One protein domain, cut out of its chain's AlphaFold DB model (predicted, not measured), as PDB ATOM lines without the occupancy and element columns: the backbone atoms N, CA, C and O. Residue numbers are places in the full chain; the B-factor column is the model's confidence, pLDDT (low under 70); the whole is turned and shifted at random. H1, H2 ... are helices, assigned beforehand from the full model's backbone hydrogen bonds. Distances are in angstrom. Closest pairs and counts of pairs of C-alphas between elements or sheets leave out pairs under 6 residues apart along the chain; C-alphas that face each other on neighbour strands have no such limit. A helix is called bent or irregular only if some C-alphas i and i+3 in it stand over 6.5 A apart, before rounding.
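This is residues 2 to 59 of the 60 residues of an uncharacterized protein of Pseudohongiella acticola (UniProt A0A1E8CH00). One long straight helix, H1, sticks out as an arm from a small head of loops with two short helices, H2 and H3. Residues 2 to 24 stand free, and the arm makes most of the length. The printed part has 58 residues with three named helices, H1, H2, H3 in chain order, and no named strand; its class is all helix. It is extended, with a radius of gyration of the C-alphas of 17.8 A and spans of 56 by 21 by 15 A.

H1, residues 2 to 23, runs 31.8 A from C-alpha 2 at (58.101, -7.489, -30.879) to C-alpha 23 at (28.975, -17.810, -23.494). H2, residues 30 to 38, measures 13.8 A, and is only just irregular: C-alphas 30 and 33 are 6.52 A apart. H3, residues 53 to 57, measures 6.4 A and ends at C-alpha 57, (11.382, -21.412, -26.941).

H1 is apart from H2 and from H3. H2 and H3 are close but not clearly touching; their closest C-alphas, those of Lys 30 and Cys 55, are 7.3 A apart. Every O i to N i+4 pair is within hydrogen-bond range in H1 and H3; in H2 1 of 5 is, beside 2 of 6 O i to N i+3 pairs.

The C-alphas farthest apart, those of Thr 2 and Gly 40, are 56.1 A apart. The printed part has no cut. The link from H2 to H3, 14 residues, is long. Residues 25 to 59 have pLDDT under 70.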
ATOM      1  N   THR A   2      59.293  -8.330 -31.118       85.25
ATOM      2  CA  THR A   2      58.101  -7.489 -30.879       85.25
ATOM      3  C   THR A   2      56.882  -7.898 -31.713       85.25
ATOM      4  O   THR A   2      55.780  -7.978 -31.185       85.25
ATOM      5  N   THR A   3      57.080  -8.241 -32.987       90.94
ATOM      6  CA  THR A   3      56.019  -8.717 -33.889       90.94
ATOM      7  C   THR A   3      55.389 -10.039 -33.447       90.94
ATOM      8  O   THR A   3      54.179 -10.189 -33.556       90.94
ATOM      9  N   LEU A   4      56.189 -10.967 -32.907       90.94
ATOM     10  CA  LEU A   4      55.706 -12.259 -32.406       90.94
ATOM     11  C   LEU A   4      54.870 -12.102 -31.132       90.94
ATOM     12  O   LEU A   4      53.860 -12.773 -30.967       90.94
ATOM     13  N   ILE A   5      55.279 -11.200 -30.239       92.50
ATOM     14  CA  ILE A   5      54.525 -10.912 -29.015       92.50
ATOM     15  C   ILE A   5      53.220 -10.185 -29.368       92.50
ATOM     16  O   ILE A   5      52.161 -10.543 -28.861       92.50
ATOM     17  N   ALA A   6      53.271  -9.213 -30.286       92.44
ATOM     18  CA  ALA A   6      52.088  -8.484 -30.735       92.44
ATOM     19  C   ALA A   6      51.061  -9.395 -31.429       92.44
ATOM     20  O   ALA A   6      49.872  -9.308 -31.129       92.44
ATOM     21  N   SER A   7      51.497 -10.302 -32.313       92.94
ATOM     22  CA  SER A   7      50.581 -11.235 -32.981       92.94
ATOM     23  C   SER A   7      49.932 -12.214 -32.001       92.94
ATOM     24  O   SER A   7      48.736 -12.476 -32.108       92.94
ATOM     25  N   LEU A   8      50.690 -12.705 -31.014       93.75
ATOM     26  CA  LEU A   8      50.192 -13.613 -29.978       93.75
ATOM     27  C   LEU A   8      49.106 -12.938 -29.127       93.75
ATOM     28  O   LEU A   8      48.035 -13.507 -28.923       93.75
ATOM     29  N   VAL A   9      49.340 -11.696 -28.697       95.44
ATOM     30  CA  VAL A   9      48.368 -10.920 -27.908       95.44
ATOM     31  C   VAL A   9      47.090 -10.641 -28.702       95.44
ATOM     32  O   VAL A   9      45.994 -10.838 -28.181       95.44
ATOM     33  N   ILE A  10      47.207 -10.231 -29.969       95.56
ATOM     34  CA  ILE A  10      46.040  -9.951 -30.821       95.56
ATOM     35  C   ILE A  10      45.207 -11.220 -31.029       95.56
ATOM     36  O   ILE A  10      43.985 -11.184 -30.887       95.56
ATOM     37  N   MET A  11      45.851 -12.352 -31.316       94.38
ATOM     38  CA  MET A  11      45.150 -13.620 -31.514       94.38
ATOM     39  C   MET A  11      44.385 -14.044 -30.254       94.38
ATOM     40  O   MET A  11      43.216 -14.418 -30.345       94.38
ATOM     41  N   LEU A  12      45.005 -13.924 -29.074       94.62
ATOM     42  CA  LEU A  12      44.345 -14.219 -27.800       94.62
ATOM     43  C   LEU A  12      43.143 -13.308 -27.546       94.62
ATOM     44  O   LEU A  12      42.101 -13.785 -27.104       94.62
ATOM     45  N   MET A  13      43.261 -12.018 -27.854       94.69
ATOM     46  CA  MET A  13      42.175 -11.058 -27.667       94.69
ATOM     47  C   MET A  13      40.970 -11.371 -28.566       94.69
ATOM     48  O   MET A  13      39.827 -11.300 -28.114       94.69
ATOM     49  N   VAL A  14      41.211 -11.782 -29.815       95.06
ATOM     50  CA  VAL A  14      40.150 -12.198 -30.749       95.06
ATOM     51  C   VAL A  14      39.462 -13.474 -30.267       95.06
ATOM     52  O   VAL A  14      38.233 -13.523 -30.224       95.06
ATOM     53  N   VAL A  15      40.229 -14.488 -29.856       93.75
ATOM     54  CA  VAL A  15      39.674 -15.749 -29.334       93.75
ATOM     55  C   VAL A  15      38.873 -15.504 -28.056       93.75
ATOM     56  O   VAL A  15      37.767 -16.024 -27.926       93.75
ATOM     57  N   ALA A  16      39.379 -14.668 -27.146       93.19
ATOM     58  CA  ALA A  16      38.659 -14.277 -25.939       93.19
ATOM     59  C   ALA A  16      37.338 -13.568 -26.279       93.19
ATOM     60  O   ALA A  16      36.297 -13.927 -25.736       93.19
ATOM     61  N   GLY A  17      37.347 -12.630 -27.232       92.12
ATOM     62  CA  GLY A  17      36.133 -11.956 -27.707       92.12
ATOM     63  C   GLY A  17      35.113 -12.920 -28.318       92.12
ATOM     64  O   GLY A  17      33.925 -12.859 -27.997       92.12
ATOM     65  N   MET A  18      35.570 -13.868 -29.141       87.69
ATOM     66  CA  MET A  18      34.705 -14.905 -29.708       87.69
ATOM     67  C   MET A  18      34.115 -15.813 -28.627       87.69
ATOM     68  O   MET A  18      32.923 -16.108 -28.689       87.69
ATOM     69  N   ALA A  19      34.915 -16.225 -27.638       88.56
ATOM     70  CA  ALA A  19      34.493 -17.085 -26.534       88.56
ATOM     71  C   ALA A  19      33.459 -16.401 -25.631       88.56
ATOM     72  O   ALA A  19      32.439 -17.005 -25.304       88.56
ATOM     73  N   ILE A  20      33.662 -15.123 -25.303       87.12
ATOM     74  CA  ILE A  20      32.669 -14.310 -24.587       87.12
ATOM     75  C   ILE A  20      31.362 -14.288 -25.390       87.12
ATOM     76  O   ILE A  20      30.300 -14.586 -24.849       87.12
ATOM     77  N   GLY A  21      31.436 -14.064 -26.703       81.50
ATOM     78  CA  GLY A  21      30.265 -14.135 -27.575       81.50
ATOM     79  C   GLY A  21      29.620 -15.526 -27.674       81.50
ATOM     80  O   GLY A  21      28.479 -15.615 -28.111       81.50
ATOM     81  N   VAL A  22      30.316 -16.627 -27.348       81.75
ATOM     82  CA  VAL A  22      29.713 -17.978 -27.240       81.75
ATOM     83  C   VAL A  22      28.928 -18.105 -25.939       81.75
ATOM     84  O   VAL A  22      27.806 -18.604 -25.940       81.75
ATOM     85  N   LEU A  23      29.528 -17.656 -24.837       81.38
ATOM     86  CA  LEU A  23      28.975 -17.810 -23.494       81.38
ATOM     87  C   LEU A  23      27.730 -16.945 -23.265       81.38
ATOM     88  O   LEU A  23      26.825 -17.374 -22.558       81.38
ATOM     89  N   PHE A  24      27.638 -15.774 -23.902       80.12
ATOM     90  CA  PHE A  24      26.487 -14.866 -23.796       80.12
ATOM     91  C   PHE A  24      25.242 -15.295 -24.601       80.12
ATOM     92  O   PHE A  24      24.396 -14.467 -24.920       80.12
ATOM     93  N   GLY A  25      25.084 -16.593 -24.878       65.19
ATOM     94  CA  GLY A  25      23.830 -17.140 -25.398       65.19
ATOM     95  C   GLY A  25      23.816 -17.265 -26.914       65.19
ATOM     96  O   GLY A  25      23.100 -16.558 -27.617       65.19
ATOM     97  N   ARG A  26      24.586 -18.227 -27.428       65.12
ATOM     98  CA  ARG A  26      24.298 -18.791 -28.748       65.12
ATOM     99  C   ARG A  26      23.053 -19.647 -28.573       65.12
ATOM    100  O   ARG A  26      23.133 -20.741 -28.018       65.12
ATOM    101  N   GLU A  27      21.911 -19.167 -29.029       65.06
ATOM    102  CA  GLU A  27      20.819 -20.087 -29.302       65.06
ATOM    103  C   GLU A  27      21.280 -21.203 -30.251       65.06
ATOM    104  O   GLU A  27      22.183 -20.982 -31.074       65.06
ATOM    105  N   PRO A  28      20.666 -22.397 -30.174       64.88
ATOM    106  CA  PRO A  28      20.864 -23.407 -31.196       64.88
ATOM    107  C   PRO A  28      20.563 -22.780 -32.560       64.88
ATOM    108  O   PRO A  28      19.546 -22.115 -32.748       64.88
ATOM    109  N   ILE A  29      21.483 -22.957 -33.513       69.88
ATOM    110  CA  ILE A  29      21.355 -22.413 -34.868       69.88
ATOM    111  C   ILE A  29      20.011 -22.894 -35.423       69.88
ATOM    112  O   ILE A  29      19.859 -24.075 -35.736       69.88
ATOM    113  N   LYS A  30      19.041 -21.984 -35.555       61.59
ATOM    114  CA  LYS A  30      17.646 -22.312 -35.901       61.59
ATOM    115  C   LYS A  30      17.496 -23.099 -37.212       61.59
ATOM    116  O   LYS A  30      16.514 -23.804 -37.406       61.59
ATOM    117  N   GLY A  31      18.499 -23.048 -38.092       61.81
ATOM    118  CA  GLY A  31      18.553 -23.838 -39.326       61.81
ATOM    119  C   GLY A  31      19.102 -25.265 -39.186       61.81
ATOM    120  O   GLY A  31      18.860 -26.083 -40.068       61.81
ATOM    121  N   SER A  32      19.809 -25.598 -38.100       66.06
ATOM    122  CA  SER A  32      20.472 -26.904 -37.949       66.06
ATOM    123  C   SER A  32      19.490 -28.046 -37.673       66.06
ATOM    124  O   SER A  32      19.739 -29.165 -38.108       66.06
ATOM    125  N   CYS A  33      18.376 -27.777 -36.979       64.31
ATOM    126  CA  CYS A  33      17.323 -28.770 -36.715       64.31
ATOM    127  C   CYS A  33      16.135 -28.643 -37.696       64.31
ATOM    128  O   CYS A  33      15.471 -29.633 -37.985       64.31
ATOM    129  N   GLY A  34      15.871 -27.449 -38.247       66.44
ATOM    130  CA  GLY A  34      14.733 -27.205 -39.148       66.44
ATOM    131  C   GLY A  34      14.831 -27.925 -40.501       66.44
ATOM    132  O   GLY A  34      13.818 -28.385 -41.027       66.44
ATOM    133  N   GLY A  35      16.046 -28.083 -41.041       64.06
ATOM    134  CA  GLY A  35      16.278 -28.846 -42.275       64.06
ATOM    135  C   GLY A  35      16.197 -30.363 -42.081       64.06
ATOM    136  O   GLY A  35      15.786 -31.079 -42.991       64.06
ATOM    137  N   LEU A  36      16.530 -30.848 -40.880       64.62
ATOM    138  CA  LEU A  36      16.537 -32.276 -40.561       64.62
ATOM    139  C   LEU A  36      15.112 -32.846 -40.436       64.62
ATOM    140  O   LEU A  36      14.858 -33.954 -40.899       64.62
ATOM    141  N   ASN A  37      14.163 -32.042 -39.936       61.81
ATOM    142  CA  ASN A  37      12.740 -32.401 -39.865       61.81
ATOM    143  C   ASN A  37      12.108 -32.678 -41.248       61.81
ATOM    144  O   ASN A  37      11.212 -33.507 -41.354       61.81
ATOM    145  N   ASN A  38      12.578 -32.026 -42.320       60.50
ATOM    146  CA  ASN A  38      12.095 -32.286 -43.687       60.50
ATOM    147  C   ASN A  38      12.750 -33.514 -44.344       60.50
ATOM    148  O   ASN A  38      12.242 -34.017 -45.341       60.50
ATOM    149  N   ALA A  39      13.864 -34.010 -43.797       66.94
ATOM    150  CA  ALA A  39      14.578 -35.174 -44.320       66.94
ATOM    151  C   ALA A  39      14.020 -36.515 -43.800       66.94
ATOM    152  O   ALA A  39      14.597 -37.562 -44.085       66.94
ATOM    153  N   GLY A  40      12.922 -36.504 -43.029       54.47
ATOM    154  CA  GLY A  40      12.303 -37.715 -42.471       54.47
ATOM    155  C   GLY A  40      13.115 -38.375 -41.352       54.47
ATOM    156  O   GLY A  40      12.810 -39.491 -40.941       54.47
ATOM    157  N   VAL A  41      14.150 -37.698 -40.845       58.62
ATOM    158  CA  VAL A  41      14.890 -38.124 -39.657       58.62
ATOM    159  C   VAL A  41      14.162 -37.541 -38.449       58.62
ATOM    160  O   VAL A  41      14.508 -36.484 -37.934       58.62
ATOM    161  N   GLU A  42      13.114 -38.239 -38.015       55.78
ATOM    162  CA  GLU A  42      12.280 -37.906 -36.844       55.78
ATOM    163  C   GLU A  42      13.038 -38.048 -35.507       55.78
ATOM    164  O   GLU A  42      12.497 -37.814 -34.427       55.78
ATOM    165  N   GLY A  43      14.316 -38.426 -35.571       54.25
ATOM    166  CA  GLY A  43      15.223 -38.465 -34.441       54.25
ATOM    167  C   GLY A  43      15.584 -37.055 -34.004       54.25
ATOM    168  O   GLY A  43      16.590 -36.508 -34.441       54.25
ATOM    169  N   SER A  44      14.757 -36.497 -33.121       56.62
ATOM    170  CA  SER A  44      15.239 -35.901 -31.880       56.62
ATOM    171  C   SER A  44      16.535 -35.114 -32.046       56.62
ATOM    172  O   SER A  44      17.604 -35.675 -31.838       56.62
ATOM    173  N   CYS A  45      16.459 -33.821 -32.385       61.06
ATOM    174  CA  CYS A  45      17.659 -32.990 -32.454       61.06
ATOM    175  C   CYS A  45      18.440 -33.130 -31.131       61.06
ATOM    176  O   CYS A  45      18.002 -32.614 -30.103       61.06
ATOM    177  N   GLU A  46      19.556 -33.874 -31.129       65.94
ATOM    178  CA  GLU A  46      20.361 -34.162 -29.925       65.94
ATOM    179  C   GLU A  46      20.863 -32.864 -29.291       65.94
ATOM    180  O   GLU A  46      20.927 -32.731 -28.071       65.94
ATOM    181  N   LEU A  47      21.085 -31.859 -30.140       65.06
ATOM    182  CA  LEU A  47      21.417 -30.486 -29.773       65.06
ATOM    183  C   LEU A  47      20.348 -29.818 -28.890       65.06
ATOM    184  O   LEU A  47      20.675 -28.939 -28.101       65.06
ATOM    185  N   CYS A  48      19.090 -30.248 -28.997       63.69
ATOM    186  CA  CYS A  48      17.971 -29.805 -28.163       63.69
ATOM    187  C   CYS A  48      17.401 -30.941 -27.296       63.69
ATOM    188  O   CYS A  48      16.243 -30.890 -26.880       63.69
ATOM    189  N   GLY A  49      18.199 -31.983 -27.024       64.06
ATOM    190  CA  GLY A  49      17.814 -33.091 -26.142       64.06
ATOM    191  C   GLY A  49      16.636 -33.919 -26.660       64.06
ATOM    192  O   GLY A  49      15.912 -34.524 -25.875       64.06
ATOM    193  N   GLY A  50      16.416 -33.907 -27.973       63.00
ATOM    194  CA  GLY A  50      15.360 -34.662 -28.627       63.00
ATOM    195  C   GLY A  50      13.990 -33.999 -28.697       63.00
ATOM    196  O   GLY A  50      13.045 -34.631 -29.157       63.00
ATOM    197  N   ASN A  51      13.869 -32.727 -28.304       62.81
ATOM    198  CA  ASN A  51      12.622 -31.982 -28.449       62.81
ATOM    199  C   ASN A  51      12.834 -30.692 -29.270       62.81
ATOM    200  O   ASN A  51      13.477 -29.761 -28.777       62.81
ATOM    201  N   PRO A  52      12.297 -30.608 -30.504       65.44
ATOM    202  CA  PRO A  52      12.494 -29.454 -31.381       65.44
ATOM    203  C   PRO A  52      11.825 -28.175 -30.860       65.44
ATOM    204  O   PRO A  52      12.388 -27.100 -31.053       65.44
ATOM    205  N   ALA A  53      10.712 -28.274 -30.118       61.56
ATOM    206  CA  ALA A  53      10.048 -27.108 -29.529       61.56
ATOM    207  C   ALA A  53      10.984 -26.369 -28.558       61.56
ATOM    208  O   ALA A  53      11.015 -25.146 -28.505       61.56
ATOM    209  N   LYS A  54      11.859 -27.098 -27.853       59.91
ATOM    210  CA  LYS A  54      12.820 -26.507 -26.911       59.91
ATOM    211  C   LYS A  54      13.864 -25.604 -27.585       59.91
ATOM    212  O   LYS A  54      14.398 -24.715 -26.925       59.91
ATOM    213  N   CYS A  55      14.139 -25.806 -28.878       63.97
ATOM    214  CA  CYS A  55      15.016 -24.925 -29.651       63.97
ATOM    215  C   CYS A  55      14.337 -23.591 -30.009       63.97
ATOM    216  O   CYS A  55      15.021 -22.593 -30.208       63.97
ATOM    217  N   GLU A  56      13.009 -23.576 -30.147       63.34
ATOM    218  CA  GLU A  56      12.232 -22.401 -30.566       63.34
ATOM    219  C   GLU A  56      11.942 -21.477 -29.375       63.34
ATOM    220  O   GLU A  56      12.013 -20.254 -29.490       63.34
ATOM    221  N   GLU A  57      11.703 -22.080 -28.210       60.72
ATOM    222  CA  GLU A  57      11.382 -21.412 -26.941       60.72
ATOM    223  C   GLU A  57      12.588 -20.662 -26.346       60.72
ATOM    224  O   GLU A  57      12.417 -19.660 -25.658       60.72
ATOM    225  N   THR A  58      13.820 -21.111 -26.627       57.66
ATOM    226  CA  THR A  58      15.050 -20.466 -26.128       57.66
ATOM    227  C   THR A  58      15.440 -19.198 -26.904       57.66
ATOM    228  O   THR A  58      16.477 -18.614 -26.597       57.66
ATOM    229  N   SER A  59      14.605 -18.772 -27.867       55.41
ATOM    230  CA  SER A  59      14.748 -17.535 -28.651       55.41
ATOM    231  C   SER A  59      13.862 -16.370 -28.241       55.41
ATOM    232  O   SER A  59      13.455 -15.548 -29.072       55.41
TER     233      SER A  59